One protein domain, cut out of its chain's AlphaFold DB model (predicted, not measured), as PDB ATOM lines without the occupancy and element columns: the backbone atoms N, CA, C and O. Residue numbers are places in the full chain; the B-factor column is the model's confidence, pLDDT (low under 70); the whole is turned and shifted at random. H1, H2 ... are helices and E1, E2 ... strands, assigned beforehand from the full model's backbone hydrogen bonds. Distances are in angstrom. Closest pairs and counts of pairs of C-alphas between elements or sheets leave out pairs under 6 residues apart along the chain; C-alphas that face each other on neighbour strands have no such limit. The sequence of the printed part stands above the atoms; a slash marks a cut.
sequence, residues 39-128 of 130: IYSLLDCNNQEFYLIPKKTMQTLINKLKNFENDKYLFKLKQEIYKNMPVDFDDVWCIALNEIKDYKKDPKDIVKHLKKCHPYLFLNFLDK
ATOM      1  N   ILE A  39      60.486  21.942  80.739       83.50
ATOM      2  CA  ILE A  39      60.955  20.570  80.954       83.50
ATOM      3  C   ILE A  39      62.452  20.580  80.677       83.50
ATOM      4  O   ILE A  39      62.869  21.026  79.609       83.50
ATOM      5  N   TYR A  40      63.243  20.081  81.621       84.19
ATOM      6  CA  TYR A  40      64.695  20.017  81.483       84.19
ATOM      7  C   TYR A  40      65.117  18.573  81.222       84.19
ATOM      8  O   TYR A  40      64.639  17.669  81.906       84.19
ATOM      9  N   SER A  41      66.001  18.354  80.250       85.12
ATOM     10  CA  SER A  41      66.688  17.075  80.078       85.12
ATOM     11  C   SER A  41      68.014  17.093  80.838       85.12
ATOM     12  O   SER A  41      68.714  18.104  80.901       85.12
ATOM     13  N   LEU A  42      68.335  15.969  81.457       83.81
ATOM     14  CA  LEU A  42      69.534  15.725  82.240       83.81
ATOM     15  C   LEU A  42      70.202  14.491  81.641       83.81
ATOM     16  O   LEU A  42      69.551  13.465  81.463       83.81
ATOM     17  N   LEU A  43      71.485  14.585  81.321       87.12
ATOM     18  CA  LEU A  43      72.272  13.457  80.835       87.12
ATOM     19  C   LEU A  43      73.204  13.001  81.952       87.12
ATOM     20  O   LEU A  43      73.965  13.803  82.490       87.12
ATOM     21  N   ASP A  44      73.125  11.722  82.301       84.44
ATOM     22  CA  ASP A  44      74.081  11.086  83.204       84.44
ATOM     23  C   ASP A  44      75.388  10.736  82.469       84.44
ATOM     24  O   ASP A  44      75.430  10.642  81.239       84.44
ATOM     25  N   CYS A  45      76.449  10.479  83.232       85.38
ATOM     26  CA  CYS A  45      77.768  10.045  82.773       85.38
ATOM     27  C   CYS A  45      77.724   8.799  81.868       85.38
ATOM     28  O   CYS A  45      78.639   8.578  81.078       85.38
ATOM     29  N   ASN A  46      76.660   7.998  81.963       87.50
ATOM     30  CA  ASN A  46      76.425   6.821  81.127       87.50
ATOM     31  C   ASN A  46      75.622   7.120  79.845       87.50
ATOM     32  O   ASN A  46      75.089   6.196  79.230       87.50
ATOM     33  N   ASN A  47      75.471   8.393  79.458       83.75
ATOM     34  CA  ASN A  47      74.566   8.852  78.394       83.75
ATOM     35  C   ASN A  47      73.095   8.454  78.614       83.75
ATOM     36  O   ASN A  47      72.315   8.360  77.664       83.75
ATOM     37  N   GLN A  48      72.695   8.221  79.863       87.94
ATOM     38  CA  GLN A  48      71.297   7.972  80.184       87.94
ATOM     39  C   GLN A  48      70.561   9.305  80.330       87.94
ATOM     40  O   GLN A  48      70.993  10.183  81.073       87.94
ATOM     41  N   GLU A  49      69.451   9.450  79.610       86.81
ATOM     42  CA  GLU A  49      68.650  10.671  79.609       86.81
ATOM     43  C   GLU A  49      67.541  10.610  80.668       86.81
ATOM     44  O   GLU A  49      66.751   9.664  80.734       86.81
ATOM     45  N   PHE A  50      67.474  11.653  81.485       84.62
ATOM     46  CA  PHE A  50      66.468  11.877  82.509       84.62
ATOM     47  C   PHE A  50      65.741  13.188  82.225       84.62
ATOM     48  O   PHE A  50      66.312  14.124  81.679       84.62
ATOM     49  N   TYR A  51      64.477  13.278  82.628       84.69
ATOM     50  CA  TYR A  51      63.670  14.477  82.428       84.69
ATOM     51  C   TYR A  51      63.177  15.010  83.768       84.69
ATOM     52  O   TYR A  51      62.533  14.291  84.535       84.69
ATOM     53  N   LEU A  52      63.437  16.289  84.027       84.62
ATOM     54  CA  LEU A  52      62.869  17.022  85.145       84.62
ATOM     55  C   LEU A  52      61.599  17.727  84.673       84.62
ATOM     56  O   LEU A  52      61.640  18.648  83.855       84.62
ATOM     57  N   ILE A  53      60.460  17.277  85.194       84.06
ATOM     58  CA  ILE A  53      59.140  17.796  84.836       84.06
ATOM     59  C   ILE A  53      58.527  18.459  86.073       84.06
ATOM     60  O   ILE A  53      58.367  17.792  87.101       84.06
ATOM     61  N   PRO A  54      58.111  19.737  85.993       85.12
ATOM     62  CA  PRO A  54      57.393  20.391  87.076       85.12
ATOM     63  C   PRO A  54      56.149  19.598  87.479       85.12
ATOM     64  O   PRO A  54      55.362  19.145  86.639       85.12
ATOM     65  N   LYS A  55      55.924  19.472  88.790       82.00
ATOM     66  CA  LYS A  55      54.798  18.708  89.352       82.00
ATOM     67  C   LYS A  55      53.451  19.129  88.758       82.00
ATOM     68  O   LYS A  55      52.619  18.276  88.461       82.00
ATOM     69  N   LYS A  56      53.250  20.431  88.545       83.50
ATOM     70  CA  LYS A  56      52.038  21.011  87.949       83.50
ATOM     71  C   LYS A  56      51.811  20.540  86.510       83.50
ATOM     72  O   LYS A  56      50.694  20.154  86.152       83.50
ATOM     73  N   THR A  57      52.869  20.505  85.704       85.44
ATOM     74  CA  THR A  57      52.839  19.991  84.328       85.44
ATOM     75  C   THR A  57      52.496  18.506  84.320       85.44
ATOM     76  O   THR A  57      51.583  18.088  83.603       85.44
ATOM     77  N   MET A  58      53.131  17.716  85.190       84.75
ATOM     78  CA  MET A  58      52.843  16.284  85.314       84.75
ATOM     79  C   MET A  58      51.408  16.014  85.794       84.75
ATOM     80  O   MET A  58      50.714  15.157  85.248       84.75
ATOM     81  N   GLN A  59      50.904  16.778  86.767       84.62
ATOM     82  CA  GLN A  59      49.509  16.696  87.215       84.62
ATOM     83  C   GLN A  59      48.525  17.028  86.089       84.62
ATOM     84  O   GLN A  59      47.519  16.337  85.921       84.62
ATOM     85  N   THR A  60      48.827  18.048  85.287       87.06
ATOM     86  CA  THR A  60      48.013  18.419  84.123       87.06
ATOM     87  C   THR A  60      47.988  17.294  83.089       87.06
ATOM     88  O   THR A  60      46.917  16.950  82.588       87.06
ATOM     89  N   LEU A  61      49.139  16.678  82.808       85.88
ATOM     90  CA  LEU A  61      49.241  15.522  81.917       85.88
ATOM     91  C   LEU A  61      48.400  14.342  82.430       85.88
ATOM     92  O   LEU A  61      47.606  13.782  81.675       85.88
ATOM     93  N   ILE A  62      48.507  14.012  83.720       84.12
ATOM     94  CA  ILE A  62      47.723  12.940  84.353       84.12
ATOM     95  C   ILE A  62      46.217  13.216  84.243       84.12
ATOM     96  O   ILE A  62      45.447  12.313  83.912       84.12
ATOM     97  N   ASN A  63      45.783  14.454  84.482       83.25
ATOM     98  CA  ASN A  63      44.373  14.829  84.375       83.25
ATOM     99  C   ASN A  63      43.859  14.731  82.932       83.25
ATOM    100  O   ASN A  63      42.773  14.199  82.705       83.25
ATOM    101  N   LYS A  64      44.651  15.178  81.950       84.81
ATOM    102  CA  LYS A  64      44.311  15.030  80.526       84.81
ATOM    103  C   LYS A  64      44.205  13.561  80.124       84.81
ATOM    104  O   LYS A  64      43.240  13.187  79.466       84.81
ATOM    105  N   LEU A  65      45.137  12.718  80.570       82.69
ATOM    106  CA  LEU A  65      45.098  11.273  80.319       82.69
ATOM    107  C   LEU A  65      43.857  10.610  80.926       82.69
ATOM    108  O   LEU A  65      43.253   9.754  80.285       82.69
ATOM    109  N   LYS A  66      43.442  11.029  82.129       81.12
ATOM    110  CA  LYS A  66      42.211  10.539  82.764       81.12
ATOM    111  C   LYS A  66      40.971  10.854  81.919       81.12
ATOM    112  O   LYS A  66      40.101  10.002  81.775       81.12
ATOM    113  N   ASN A  67      40.891  12.062  81.368       83.12
ATOM    114  CA  ASN A  67      39.732  12.493  80.583       83.12
ATOM    115  C   ASN A  67      39.739  11.917  79.159       83.12
ATOM    116  O   ASN A  67      38.677  11.627  78.615       83.12
ATOM    117  N   PHE A  68      40.923  11.654  78.600       86.12
ATOM    118  CA  PHE A  68      41.095  11.139  77.241       86.12
ATOM    119  C   PHE A  68      40.324   9.840  76.967       86.12
ATOM    120  O   PHE A  68      39.865   9.606  75.850       86.12
ATOM    121  N   GLU A  69      40.155   8.976  77.967       80.38
ATOM    122  CA  GLU A  69      39.362   7.752  77.816       80.38
ATOM    123  C   GLU A  69      37.881   8.026  77.608       80.38
ATOM    124  O   GLU A  69      37.263   7.424  76.725       80.38
ATOM    125  N   ASN A  70      37.334   8.948  78.397       86.19
ATOM    126  CA  ASN A  70      35.950   9.372  78.271       86.19
ATOM    127  C   ASN A  70      35.753  10.074  76.927       86.19
ATOM    128  O   ASN A  70      34.808   9.759  76.209       86.19
ATOM    129  N   ASP A  71      36.690  10.931  76.524       87.88
ATOM    130  CA  ASP A  71      36.638  11.614  75.229       87.88
ATOM    131  C   ASP A  71      36.691  10.614  74.065       87.88
ATOM    132  O   ASP A  71      35.904  10.695  73.120       87.88
ATOM    133  N   LYS A  72      37.562   9.601  74.156       88.25
ATOM    134  CA  LYS A  72      37.648   8.507  73.177       88.25
ATOM    135  C   LYS A  72      36.357   7.693  73.125       88.25
ATOM    136  O   LYS A  72      35.949   7.270  72.040       88.25
ATOM    137  N   TYR A  73      35.733   7.441  74.272       90.81
ATOM    138  CA  TYR A  73      34.440   6.768  74.346       90.81
ATOM    139  C   TYR A  73      33.349   7.585  73.653       90.81
ATOM    140  O   TYR A  73      32.682   7.080  72.747       90.81
ATOM    141  N   LEU A  74      33.213   8.858  74.029       92.25
ATOM    142  CA  LEU A  74      32.232   9.779  73.461       92.25
ATOM    143  C   LEU A  74      32.422   9.913  71.951       92.25
ATOM    144  O   LEU A  74      31.450   9.856  71.206       92.25
ATOM    145  N   PHE A  75      33.664  10.000  71.477       93.25
ATOM    146  CA  PHE A  75      33.966  10.038  70.051       93.25
ATOM    147  C   PHE A  75      33.475   8.786  69.309       93.25
ATOM    148  O   PHE A  75      32.832   8.902  68.265       93.25
ATOM    149  N   LYS A  76      33.712   7.587  69.857       93.06
ATOM    150  CA  LYS A  76      33.185   6.342  69.275       93.06
ATOM    151  C   LYS A  76      31.660   6.318  69.259       93.06
ATOM    152  O   LYS A  76      31.079   5.885  68.270       93.06
ATOM    153  N   LEU A  77      31.015   6.793  70.321       94.19
ATOM    154  CA  LEU A  77      29.560   6.881  70.372       94.19
ATOM    155  C   LEU A  77      29.010   7.829  69.305       94.19
ATOM    156  O   LEU A  77      28.089   7.443  68.590       94.19
ATOM    157  N   LYS A  78      29.619   9.009  69.122       93.50
ATOM    158  CA  LYS A  78      29.259   9.921  68.025       93.50
ATOM    159  C   LYS A  78      29.341   9.215  66.674       93.50
ATOM    160  O   LYS A  78      28.399   9.282  65.893       93.50
ATOM    161  N   GLN A  79      30.437   8.498  66.414       95.06
ATOM    162  CA  GLN A  79      30.603   7.743  65.168       95.06
ATOM    163  C   GLN A  79      29.510   6.687  64.969       95.06
ATOM    164  O   GLN A  79      28.993   6.552  63.862       95.06
ATOM    165  N   GLU A  80      29.156   5.931  66.008       93.88
ATOM    166  CA  GLU A  80      28.109   4.908  65.909       93.88
ATOM    167  C   GLU A  80      26.714   5.512  65.717       93.88
ATOM    168  O   GLU A  80      25.928   4.966  64.939       93.88
ATOM    169  N   ILE A  81      26.420   6.653  66.346       93.44
ATOM    170  CA  ILE A  81      25.183   7.405  66.101       93.44
ATOM    171  C   ILE A  81      25.127   7.832  64.633       93.44
ATOM    172  O   ILE A  81      24.180   7.459  63.946       93.44
ATOM    173  N   TYR A  82      26.170   8.495  64.117       93.12
ATOM    174  CA  TYR A  82      26.238   8.917  62.711       93.12
ATOM    175  C   TYR A  82      26.031   7.759  61.726       93.12
ATOM    176  O   TYR A  82      25.265   7.892  60.774       93.12
ATOM    177  N   LYS A  83      26.656   6.598  61.966       91.69
ATOM    178  CA  LYS A  83      26.481   5.399  61.120       91.69
ATOM    179  C   LYS A  83      25.041   4.897  61.072       91.69
ATOM    180  O   LYS A  83      24.659   4.249  60.104       91.69
ATOM    181  N   ASN A  84      24.259   5.163  62.116       91.06
ATOM    182  CA  ASN A  84      22.861   4.762  62.201       91.06
ATOM    183  C   ASN A  84      21.892   5.812  61.646       91.06
ATOM    184  O   ASN A  84      20.688   5.589  61.743       91.06
ATOM    185  N   MET A  85      22.408   6.885  61.033       90.50
ATOM    186  CA  MET A  85      21.640   7.921  60.338       90.50
ATOM    187  C   MET A  85      20.547   8.535  61.228       90.50
ATOM    188  O   MET A  85      19.359   8.251  61.043       90.50
ATOM    189  N   PRO A  86      20.941   9.351  62.220       93.31
ATOM    190  CA  PRO A  86      19.979  10.062  63.044       93.31
ATOM    191  C   PRO A  86      19.187  11.048  62.177       93.31
ATOM    192  O   PRO A  86      19.724  11.601  61.217       93.31
ATOM    193  N   VAL A  87      17.918  11.261  62.517       91.75
ATOM    194  CA  VAL A  87      17.085  12.306  61.902       91.75
ATOM    195  C   VAL A  87      17.623  13.680  62.293       91.75
ATOM    196  O   VAL A  87      17.867  14.509  61.422       91.75
ATOM    197  N   ASP A  88      17.870  13.869  63.590       93.25
ATOM    198  CA  ASP A  88      18.574  15.013  64.158       93.25
ATOM    199  C   ASP A  88      19.686  14.489  65.074       93.25
ATOM    200  O   ASP A  88      19.442  13.724  66.013       93.25
ATOM    201  N   PHE A  89      20.933  14.837  64.758       92.12
ATOM    202  CA  PHE A  89      22.083  14.359  65.515       92.12
ATOM    203  C   PHE A  89      22.105  14.916  66.938       92.12
ATOM    204  O   PHE A  89      22.443  14.169  67.856       92.12
ATOM    205  N   ASP A  90      21.771  16.191  67.123       93.56
ATOM    206  CA  ASP A  90      21.909  16.860  68.415       93.56
ATOM    207  C   ASP A  90      20.868  16.333  69.411       93.56
ATOM    208  O   ASP A  90      21.206  16.055  70.568       93.56
ATOM    209  N   ASP A  91      19.651  16.058  68.937       93.06
ATOM    210  CA  ASP A  91      18.603  15.412  69.734       93.06
ATOM    211  C   ASP A  91      19.015  14.004  70.178       93.06
ATOM    212  O   ASP A  91      18.962  13.662  71.367       93.06
ATOM    213  N   VAL A  92      19.487  13.178  69.236       93.38
ATOM    214  CA  VAL A  92      19.956  11.818  69.548       93.38
ATOM    215  C   VAL A  92      21.152  11.867  70.490       93.38
ATOM    216  O   VAL A  92      21.250  11.045  71.401       93.38
ATOM    217  N   TRP A  93      22.058  12.824  70.295       94.62
ATOM    218  CA  TRP A  93      23.239  12.993  71.129       94.62
ATOM    219  C   TRP A  93      22.873  13.363  72.567       94.62
ATOM    220  O   TRP A  93      23.414  12.766  73.500       94.62
ATOM    221  N   CYS A  94      21.927  14.283  72.762       93.75
ATOM    222  CA  CYS A  94      21.438  14.671  74.084       93.75
ATOM    223  C   CYS A  94      20.849  13.470  74.843       93.75
ATOM    224  O   CYS A  94      21.206  13.209  75.996       93.75
ATOM    225  N   ILE A  95      20.010  12.678  74.172       91.81
ATOM    226  CA  ILE A  95      19.398  11.482  74.765       91.81
ATOM    227  C   ILE A  95      20.464  10.418  75.045       91.81
ATOM    228  O   ILE A  95      20.491   9.844  76.135       91.81
ATOM    229  N   ALA A  96      21.399  10.210  74.116       92.25
ATOM    230  CA  ALA A  96      22.499   9.276  74.300       92.25
ATOM    231  C   ALA A  96      23.369   9.643  75.509       92.25
ATOM    232  O   ALA A  96      23.744   8.756  76.271       92.25
ATOM    233  N   LEU A  97      23.662  10.928  75.730       91.69
ATOM    234  CA  LEU A  97      24.410  11.376  76.908       91.69
ATOM    235  C   LEU A  97      23.672  11.070  78.219       91.69
ATOM    236  O   LEU A  97      24.308  10.625  79.172       91.69
ATOM    237  N   ASN A  98      22.348  11.238  78.252       89.50
ATOM    238  CA  ASN A  98      21.526  10.889  79.418       89.50
ATOM    239  C   ASN A  98      21.473   9.369  79.674       89.50
ATOM    240  O   ASN A  98      21.312   8.925  80.814       89.50
ATOM    241  N   GLU A  99      21.633   8.562  78.625       86.19
ATOM    242  CA  GLU A  99      21.651   7.096  78.684       86.19
ATOM    243  C   GLU A  99      22.980   6.536  79.235       86.19
ATOM    244  O   GLU A  99      23.022   5.445  79.828       86.19
ATOM    245  N   ILE A 100      24.088   7.271  79.069       86.94
ATOM    246  CA  ILE A 100      25.422   6.862  79.533       86.94
ATOM    247  C   ILE A 100      25.494   6.998  81.058       86.94
ATOM    248  O   ILE A 100      25.965   7.986  81.611       86.94
ATOM    249  N   LYS A 101      25.060   5.950  81.761       76.75
ATOM    250  CA  LYS A 101      25.262   5.824  83.216       76.75
ATOM    251  C   LYS A 101      26.678   5.370  83.583       76.75
ATOM    252  O   LYS A 101      27.157   5.681  84.667       76.75
ATOM    253  N   ASP A 102      27.341   4.617  82.701       73.75
ATOM    254  CA  ASP A 102      28.717   4.142  82.889       73.75
ATOM    255  C   ASP A 102      29.428   4.058  81.525       73.75
ATOM    256  O   ASP A 102      28.932   3.406  80.600       73.75
ATOM    257  N   TYR A 103      30.610   4.673  81.401       77.94
ATOM    258  CA  TYR A 103      31.416   4.794  80.166       77.94
ATOM    259  C   TYR A 103      32.056   3.464  79.704       77.94
ATOM    260  O   TYR A 103      33.047   3.436  78.975       77.94
ATOM    261  N   LYS A 104      31.515   2.331  80.161       75.31
ATOM    262  CA  LYS A 104      32.033   0.979  79.908       75.31
ATOM    263  C   LYS A 104      31.184   0.171  78.935       75.31
ATOM    264  O   LYS A 104      31.691  -0.795  78.372       75.31
ATOM    265  N   LYS A 105      29.908   0.527  78.746       83.44
ATOM    266  CA  LYS A 105      29.021  -0.176  77.802       83.44
ATOM    267  C   LYS A 105      29.475   0.069  76.371       83.44
ATOM    268  O   LYS A 105      29.790   1.207  76.043       83.44
ATOM    269  N   ASP A 106      29.472  -0.949  75.514       87.94
ATOM    270  CA  ASP A 106      29.821  -0.759  74.103       87.94
ATOM    271  C   ASP A 106      28.900   0.313  73.479       87.94
ATOM    272  O   ASP A 106      27.673   0.183  73.566       87.94
ATOM    273  N   PRO A 107      29.449   1.377  72.857       90.75
ATOM    274  CA  PRO A 107      28.651   2.390  72.176       90.75
ATOM    275  C   PRO A 107      27.637   1.824  71.172       90.75
ATOM    276  O   PRO A 107      26.568   2.403  70.991       90.75
ATOM    277  N   LYS A 108      27.918   0.670  70.555       90.81
ATOM    278  CA  LYS A 108      26.969  -0.008  69.658       90.81
ATOM    279  C   LYS A 108      25.703  -0.458  70.373       90.81
ATOM    280  O   LYS A 108      24.616  -0.367  69.807       90.81
ATOM    281  N   ASP A 109      25.838  -0.955  71.596       91.38
ATOM    282  CA  ASP A 109      24.701  -1.432  72.378       91.38
ATOM    283  C   ASP A 109      23.849  -0.264  72.874       91.38
ATOM    284  O   ASP A 109      22.625  -0.376  72.899       91.38
ATOM    285  N   ILE A 110      24.480   0.880  73.166       91.50
ATOM    286  CA  ILE A 110      23.773   2.136  73.446       91.50
ATOM    287  C   ILE A 110      22.933   2.551  72.236       91.50
ATOM    288  O   ILE A 110      21.730   2.751  72.368       91.50
ATOM    289  N   VAL A 111      23.519   2.602  71.036       91.81
ATOM    290  CA  VAL A 111      22.775   3.000  69.829       91.81
ATOM    291  C   VAL A 111      21.656   2.011  69.492       91.81
ATOM    292  O   VAL A 111      20.557   2.427  69.133       91.81
ATOM    293  N   LYS A 112      21.876   0.700  69.662       91.50
ATOM    294  CA  LYS A 112      20.804  -0.301  69.510       91.50
ATOM    295  C   LYS A 112      19.661  -0.075  70.497       91.50
ATOM    296  O   LYS A 112      18.500  -0.219  70.116       91.50
ATOM    297  N   HIS A 113      19.982   0.253  71.746       91.44
ATOM    298  CA  HIS A 113      18.978   0.562  72.756       91.44
ATOM    299  C   HIS A 113      18.185   1.820  72.382       91.44
ATOM    300  O   HIS A 113      16.957   1.769  72.355       91.44
ATOM    301  N   LEU A 114      18.873   2.887  71.970       91.19
ATOM    302  CA  LEU A 114      18.252   4.130  71.507       91.19
ATOM    303  C   LEU A 114      17.303   3.894  70.330       91.19
ATOM    304  O   LEU A 114      16.177   4.370  70.363       91.19
ATOM    305  N   LYS A 115      17.697   3.096  69.328       90.00
ATOM    306  CA  LYS A 115      16.810   2.741  68.202       90.00
ATOM    307  C   LYS A 115      15.567   1.968  68.640       90.00
ATOM    308  O   LYS A 115      14.528   2.080  68.000       90.00
ATOM    309  N   LYS A 116      15.672   1.165  69.703       90.88
ATOM    310  CA  LYS A 116      14.550   0.382  70.233       90.88
ATOM    311  C   LYS A 116      13.580   1.256  71.031       90.88
ATOM    312  O   LYS A 116      12.374   1.094  70.881       90.88
ATOM    313  N   CYS A 117      14.099   2.149  71.870       91.38
ATOM    314  CA  CYS A 117      13.293   3.024  72.727       91.38
ATOM    315  C   CYS A 117      12.742   4.240  71.969       91.38
ATOM    316  O   CYS A 117      11.620   4.669  72.222       91.38
ATOM    317  N   HIS A 118      13.508   4.754  71.007       90.69
ATOM    318  CA  HIS A 118      13.218   5.967  70.246       90.69
ATOM    319  C   HIS A 118      13.450   5.745  68.739       90.69
ATOM    320  O   HIS A 118      14.345   6.348  68.143       90.69
ATOM    321  N   PRO A 119      12.661   4.877  68.080       88.81
ATOM    322  CA  PRO A 119      12.852   4.563  66.662       88.81
ATOM    323  C   PRO A 119      12.685   5.786  65.748       88.81
ATOM    324  O   PRO A 119      13.338   5.856  64.714       88.81
ATOM    325  N   TYR A 120      11.861   6.761  66.148       89.44
ATOM    326  CA  TYR A 120      11.603   8.001  65.407       89.44
ATOM    327  C   TYR A 120      12.828   8.919  65.285       89.44
ATOM    328  O   TYR A 120      12.846   9.805  64.437       89.44
ATOM    329  N   LEU A 121      13.852   8.712  66.114       90.62
ATOM    330  CA  LEU A 121      15.087   9.491  66.070       90.62
ATOM    331  C   LEU A 121      16.046   9.047  64.961       90.62
ATOM    332  O   LEU A 121      17.053   9.712  64.721       90.62
ATOM    333  N   PHE A 122      15.771   7.927  64.292       91.81
ATOM    334  CA  PHE A 122      16.641   7.360  63.266       91.81
ATOM    335  C   PHE A 122      15.874   7.157  61.966       91.81
ATOM    336  O   PHE A 122      14.697   6.800  61.958       91.81
ATOM    337  N   LEU A 123      16.559   7.358  60.843       85.81
ATOM    338  CA  LEU A 123      15.962   7.149  59.533       85.81
ATOM    339  C   LEU A 123      15.756   5.652  59.269       85.81
ATOM    340  O   LEU A 123      16.710   4.873  59.218       85.81
ATOM    341  N   ASN A 124      14.503   5.265  59.030       77.81
ATOM    342  CA  ASN A 124      14.136   3.937  58.548       77.81
ATOM    343  C   ASN A 124      13.749   4.027  57.068       77.81
ATOM    344  O   ASN A 124      12.652   4.450  56.716       77.81
ATOM    345  N   PHE A 125      14.647   3.608  56.175       65.62
ATOM    346  CA  PHE A 125      14.383   3.620  54.727       65.62
ATOM    347  C   PHE A 125      13.312   2.611  54.287       65.62
ATOM    348  O   PHE A 125      12.800   2.721  53.179       65.62
ATOM    349  N   LEU A 126      12.941   1.666  55.157       60.47
ATOM    350  CA  LEU A 126      11.855   0.713  54.907       60.47
ATOM    351  C   LEU A 126      10.476   1.387  54.801       60.47
ATOM    352  O   LEU A 126       9.613   0.850  54.115       60.47
ATOM    353  N   ASP A 127      10.286   2.573  55.388       55.03
ATOM    354  CA  ASP A 127       9.024   3.324  55.283       55.03
ATOM    355  C   ASP A 127       8.925   4.193  54.018       55.03
ATOM    356  O   ASP A 127       7.848   4.689  53.703       55.03
ATOM    357  N   LYS A 128      10.018   4.377  53.261       50.97
ATOM    358  CA  LYS A 128      10.050   5.252  52.069       50.97
ATOM    359  C   LYS A 128       9.845   4.523  50.732       50.97
ATOM    360  O   LYS A 128       9.989   5.146  49.685       50.97
TER     361      LYS A 128
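This is residues 39 to 128 of the 130 residues of an uncharacterized protein of Helicobacter winghamensis (UniProt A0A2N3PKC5). A two-stranded hairpin, E1 and E2, sits at one end of a long helix, H1, whose other end packs on H2 and H3. The 90 printed residues, mostly helix, run E1, E2, H1, H2, H3, H4, the sheet antiparallel. The whole is extended, radius of gyration of the C-alphas 21.5 A, spans 74 by 22 by 19 A.

Find E1, residues 40 to 43, from C-alpha 40 at (64.695, 20.017, 81.483), then E2, 49 to 52. H1, 55 to 83, runs 42.1 A, kinked by 30 degrees near residue 68. H2 is 89 to 99, H3 107 to 117; H4, 125 to 128, ends at (10.050, 5.252, 52.069).

In the hairpin, N 42 and O 50 are within hydrogen-bond range, 2.7 A. H1 touches H3 with residues 73 to 81 alone, closest C-alphas Leu 77 and Pro 107, 4.9 A, at a steep tilt of 46 degrees. Every O i to N i+4 pair is within range in H2 and H3, 23 of 25 in H1.

The printed part has no cut and no long link; pLDDT is under 70 at 125 to 128.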